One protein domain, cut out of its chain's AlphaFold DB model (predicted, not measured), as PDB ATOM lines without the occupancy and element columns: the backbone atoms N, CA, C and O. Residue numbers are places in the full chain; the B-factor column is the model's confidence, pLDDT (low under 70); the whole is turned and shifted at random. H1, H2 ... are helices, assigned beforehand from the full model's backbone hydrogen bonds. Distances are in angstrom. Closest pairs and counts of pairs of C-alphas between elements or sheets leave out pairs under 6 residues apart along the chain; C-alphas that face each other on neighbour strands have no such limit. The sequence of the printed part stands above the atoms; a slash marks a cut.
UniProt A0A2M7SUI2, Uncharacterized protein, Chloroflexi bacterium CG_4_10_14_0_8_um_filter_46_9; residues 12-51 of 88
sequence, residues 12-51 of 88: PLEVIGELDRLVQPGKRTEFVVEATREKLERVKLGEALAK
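What this domain is: This is residues 12 to 51 of the 88 residues of an uncharacterized protein of Chloroflexi bacterium CG_4_10_14_0_8_um_filter_46_9 (UniProt A0A2M7SUI2). Picture an L: one long helix, H2, makes the long arm, and a short helix, H1, stands near its first end as the short arm, with a small loop at the corner. Residues 33 to 51 of H2 stick out free. The printed part has 40 residues with two named helices, H1 then H2, no named strand, and the class is all helix. It is only just extended, close to loose, with a radius of gyration of the C-alphas of 13.6 A and spans of 40 by 19 by 11 A.

How they stand to each other: Start at H2, residues 28 to 51, and look back to H1, residues 13 to 22. They are close but not clearly touching; the closest C-alphas, of Leu 19 and Arg 28, are 7.5 A apart. They run opposite ways at a steep tilt of 64 degrees. In both helices every O i to N i+4 pair is within hydrogen-bond range.

Where its parts are: Find C-alpha 28 at (355.336, 80.201, 36.917); from there H2 runs 34.4 A to C-alpha 51 at (376.308, 58.563, 53.504). H1 begins at C-alpha 13, (344.716, 76.462, 47.027), and measures 14.2 A.

The domain as a whole: The C-alphas farthest apart, of Pro 25 and Lys 51, are 40.9 A apart. The link from H1 to H2 is tight, with 5 residues. The printed part has no cut, and no printed residue has a pLDDT under 70.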
ATOM      1  N   PRO A  12     348.000  72.872  46.913       97.62
ATOM      2  CA  PRO A  12     346.997  73.464  47.786       97.62
ATOM      3  C   PRO A  12     346.567  74.850  47.282       97.62
ATOM      4  O   PRO A  12     347.352  75.552  46.632       97.62
ATOM      5  N   LEU A  13     345.318  75.233  47.561       96.94
ATOM      6  CA  LEU A  13     344.716  76.462  47.027       96.94
ATOM      7  C   LEU A  13     345.427  77.719  47.535       96.94
ATOM      8  O   LEU A  13     345.613  78.678  46.790       96.94
ATOM      9  N   GLU A  14     345.859  77.694  48.787       97.25
ATOM     10  CA  GLU A  14     346.617  78.758  49.422       97.25
ATOM     11  C   GLU A  14     347.964  78.989  48.723       97.25
ATOM     12  O   GLU A  14     348.295  80.121  48.374       97.25
ATOM     13  N   VAL A  15     348.687  77.913  48.397       95.44
ATOM     14  CA  VAL A  15     350.011  77.992  47.764       95.44
ATOM     15  C   VAL A  15     349.906  78.484  46.325       95.44
ATOM     16  O   VAL A  15     350.675  79.351  45.909       95.44
ATOM     17  N   ILE A  16     348.956  77.950  45.547       94.50
ATOM     18  CA  ILE A  16     348.777  78.402  44.160       94.50
ATOM     19  C   ILE A  16     348.258  79.843  44.108       94.50
ATOM     20  O   ILE A  16     348.678  80.606  43.244       94.50
ATOM     21  N   GLY A  17     347.414  80.246  45.065       94.88
ATOM     22  CA  GLY A  17     346.924  81.618  45.175       94.88
ATOM     23  C   GLY A  17     348.032  82.624  45.489       94.88
ATOM     24  O   GLY A  17     348.035  83.727  44.939       94.88
ATOM     25  N   GLU A  18     348.995  82.261  46.336       95.75
ATOM     26  CA  GLU A  18     350.190  83.078  46.570       95.75
ATOM     27  C   GLU A  18     351.108  83.121  45.350       95.75
ATOM     28  O   GLU A  18     351.551  84.203  44.959       95.75
ATOM     29  N   LEU A  19     351.344  81.974  44.705       94.44
ATOM     30  CA  LEU A  19     352.142  81.908  43.481       94.44
ATOM     31  C   LEU A  19     351.562  82.824  42.398       94.44
ATOM     32  O   LEU A  19     352.296  83.597  41.790       94.44
ATOM     33  N   ASP A  20     350.249  82.774  42.186       92.38
ATOM     34  CA  ASP A  20     349.565  83.577  41.176       92.38
ATOM     35  C   ASP A  20     349.557  85.075  41.509       92.38
ATOM     36  O   ASP A  20     349.554  85.900  40.596       92.38
ATOM     37  N   ARG A  21     349.578  85.430  42.799       95.25
ATOM     38  CA  ARG A  21     349.655  86.822  43.264       95.25
ATOM     39  C   ARG A  21     351.054  87.414  43.098       95.25
ATOM     40  O   ARG A  21     351.175  88.596  42.794       95.25
ATOM     41  N   LEU A  22     352.093  86.617  43.351       95.31
ATOM     42  CA  LEU A  22     353.476  87.094  43.443       95.31
ATOM     43  C   LEU A  22     354.275  86.893  42.150       95.31
ATOM     44  O   LEU A  22     355.223  87.636  41.897       95.31
ATOM     45  N   VAL A  23     353.916  85.907  41.325       94.56
ATOM     46  CA  VAL A  23     354.665  85.543  40.117       94.56
ATOM     47  C   VAL A  23     353.893  85.931  38.865       94.56
ATOM     48  O   VAL A  23     352.734  85.567  38.671       94.56
ATOM     49  N   GLN A  24     354.578  86.633  37.963       88.94
ATOM     50  CA  GLN A  24     354.002  87.083  36.699       88.94
ATOM     51  C   GLN A  24     353.488  85.903  35.849       88.94
ATOM     52  O   GLN A  24     354.116  84.831  35.812       88.94
ATOM     53  N   PRO A  25     352.385  86.085  35.100       85.50
ATOM     54  CA  PRO A  25     351.932  85.106  34.118       85.50
ATOM     55  C   PRO A  25     353.067  84.700  33.162       85.50
ATOM     56  O   PRO A  25     353.843  85.533  32.707       85.50
ATOM     57  N   GLY A  26     353.203  83.400  32.884       85.44
ATOM     58  CA  GLY A  26     354.271  82.859  32.028       85.44
ATOM     59  C   GLY A  26     355.611  82.593  32.729       85.44
ATOM     60  O   GLY A  26     356.401  81.801  32.221       85.44
ATOM     61  N   LYS A  27     355.849  83.148  33.926       92.62
ATOM     62  CA  LYS A  27     357.055  82.884  34.740       92.62
ATOM     63  C   LYS A  27     356.880  81.790  35.794       92.62
ATOM     64  O   LYS A  27     357.843  81.389  36.438       92.62
ATOM     65  N   ARG A  28     355.670  81.243  35.929       91.31
ATOM     66  CA  ARG A  28     355.336  80.201  36.917       91.31
ATOM     67  C   ARG A  28     356.184  78.941  36.752       91.31
ATOM     68  O   ARG A  28     356.697  78.423  37.735       91.31
ATOM     69  N   THR A  29     356.359  78.469  35.517       91.12
ATOM     70  CA  THR A  29     357.176  77.278  35.243       91.12
ATOM     71  C   THR A  29     358.627  77.500  35.651       91.12
ATOM     72  O   THR A  29     359.205  76.639  36.300       91.12
ATOM     73  N   GLU A  30     359.197  78.655  35.304       93.00
ATOM     74  CA  GLU A  30     360.566  79.022  35.679       93.00
ATOM     75  C   GLU A  30     360.713  79.075  37.204       93.00
ATOM     76  O   GLU A  30     361.568  78.391  37.757       93.00
ATOM     77  N   PHE A  31     359.800  79.769  37.888       95.00
ATOM     78  CA  PHE A  31     359.788  79.866  39.346       95.00
ATOM     79  C   PHE A  31     359.723  78.493  40.032       95.00
ATOM     80  O   PHE A  31     360.524  78.195  40.916       95.00
ATOM     81  N   VAL A  32     358.796  77.627  39.610       94.19
ATOM     82  CA  VAL A  32     358.644  76.284  40.194       94.19
ATOM     83  C   VAL A  32     359.869  75.416  39.907       94.19
ATOM     84  O   VAL A  32     360.284  74.650  40.776       94.19
ATOM     85  N   VAL A  33     360.464  75.523  38.716       94.50
ATOM     86  CA  VAL A  33     361.680  74.778  38.362       94.50
ATOM     87  C   VAL A  33     362.856  75.207  39.235       94.50
ATOM     88  O   VAL A  33     363.521  74.329  39.781       94.50
ATOM     89  N   GLU A  34     363.085  76.507  39.417       95.94
ATOM     90  CA  GLU A  34     364.169  77.004  40.274       95.94
ATOM     91  C   GLU A  34     363.960  76.607  41.739       95.94
ATOM     92  O   GLU A  34     364.838  75.978  42.331       95.94
ATOM     93  N   ALA A  35     362.761  76.812  42.291       96.31
ATOM     94  CA  ALA A  35     362.444  76.379  43.655       96.31
ATOM     95  C   ALA A  35     362.632  74.859  43.844       96.31
ATOM     96  O   ALA A  35     363.112  74.391  44.882       96.31
ATOM     97  N   THR A  36     362.291  74.066  42.822       96.12
ATOM     98  CA  THR A  36     362.513  72.615  42.834       96.12
ATOM     99  C   THR A  36     364.004  72.283  42.801       96.12
ATOM    100  O   THR A  36     364.439  71.419  43.561       96.12
ATOM    101  N   ARG A  37     364.801  72.962  41.964       97.06
ATOM    102  CA  ARG A  37     366.261  72.776  41.897       97.06
ATOM    103  C   ARG A  37     366.913  73.065  43.242       97.06
ATOM    104  O   ARG A  37     367.612  72.201  43.762       97.06
ATOM    105  N   GLU A  38     366.608  74.210  43.846       97.44
ATOM    106  CA  GLU A  38     367.125  74.582  45.167       97.44
ATOM    107  C   GLU A  38     366.797  73.529  46.231       97.44
ATOM    108  O   GLU A  38     367.650  73.139  47.036       97.44
ATOM    109  N   LYS A  39     365.554  73.030  46.241       97.69
ATOM    110  CA  LYS A  39     365.147  72.014  47.212       97.69
ATOM    111  C   LYS A  39     365.831  70.672  46.958       97.69
ATOM    112  O   LYS A  39     366.214  70.017  47.927       97.69
ATOM    113  N   LEU A  40     366.008  70.275  45.698       98.12
ATOM    114  CA  LEU A  40     366.711  69.045  45.336       98.12
ATOM    115  C   LEU A  40     368.181  69.080  45.758       98.12
ATOM    116  O   LEU A  40     368.667  68.077  46.270       98.12
ATOM    117  N   GLU A  41     368.874  70.212  45.621       97.81
ATOM    118  CA  GLU A  41     370.259  70.332  46.102       97.81
ATOM    119  C   GLU A  41     370.357  70.125  47.618       97.81
ATOM    120  O   GLU A  41     371.232  69.404  48.094       97.81
ATOM    121  N   ARG A  42     369.399  70.652  48.394       97.38
ATOM    122  CA  ARG A  42     369.339  70.392  49.844       97.38
ATOM    123  C   ARG A  42     369.102  68.917  50.169       97.38
ATOM    124  O   ARG A  42     369.678  68.413  51.128       97.38
ATOM    125  N   VAL A  43     368.264  68.230  49.390       98.19
ATOM    126  CA  VAL A  43     368.026  66.786  49.559       98.19
ATOM    127  C   VAL A  43     369.302  65.997  49.267       98.19
ATOM    128  O   VAL A  43     369.718  65.206  50.107       98.19
ATOM    129  N   LYS A  44     369.974  66.276  48.143       97.69
ATOM    130  CA  LYS A  44     371.253  65.638  47.787       97.69
ATOM    131  C   LYS A  44     372.323  65.863  48.850       97.69
ATOM    132  O   LYS A  44     373.046  64.933  49.191       97.69
ATOM    133  N   LEU A  45     372.419  67.082  49.388       97.06
ATOM    134  CA  LEU A  45     373.339  67.384  50.484       97.06
ATOM    135  C   LEU A  45     373.021  66.532  51.720       97.06
ATOM    136  O   LEU A  45     373.931  65.955  52.304       97.06
ATOM    137  N   GLY A  46     371.745  66.415  52.092       97.31
ATOM    138  CA  GLY A  46     371.319  65.561  53.203       97.31
ATOM    139  C   GLY A  46     371.699  64.091  52.999       97.31
ATOM    140  O   GLY A  46     372.242  63.466  53.907       97.31
ATOM    141  N   GLU A  47     371.484  63.557  51.798       97.44
ATOM    142  CA  GLU A  47     371.889  62.193  51.438       97.44
ATOM    143  C   GLU A  47     373.410  62.006  51.497       97.44
ATOM    144  O   GLU A  47     373.889  60.996  52.015       97.44
ATOM    145  N   ALA A  48     374.176  62.983  51.003       96.50
ATOM    146  CA  ALA A  48     375.632  62.950  51.053       96.50
ATOM    147  C   ALA A  48     376.135  62.937  52.501       96.50
ATOM    148  O   ALA A  48     376.912  62.055  52.853       96.50
ATOM    149  N   LEU A  49     375.634  63.843  53.349       95.25
ATOM    150  CA  LEU A  49     375.992  63.907  54.768       95.25
ATOM    151  C   LEU A  49     375.662  62.603  55.499       95.25
ATOM    152  O   LEU A  49     376.485  62.112  56.267       95.25
ATOM    153  N   ALA A  50     374.490  62.019  55.235       94.88
ATOM    154  CA  ALA A  50     374.106  60.734  55.810       94.88
ATOM    155  C   ALA A  50     375.047  59.607  55.358       94.88
ATOM    156  O   ALA A  50     375.474  58.789  56.172       94.88
ATOM    157  N   LYS A  51     375.412  59.577  54.071       95.56
ATOM    158  CA  LYS A  51     376.308  58.563  53.504       95.56
ATOM    159  C   LYS A  51     377.743  58.680  54.020       95.56
ATOM    160  O   LYS A  51     378.425  57.666  54.136       95.56
TER     161      LYS A  51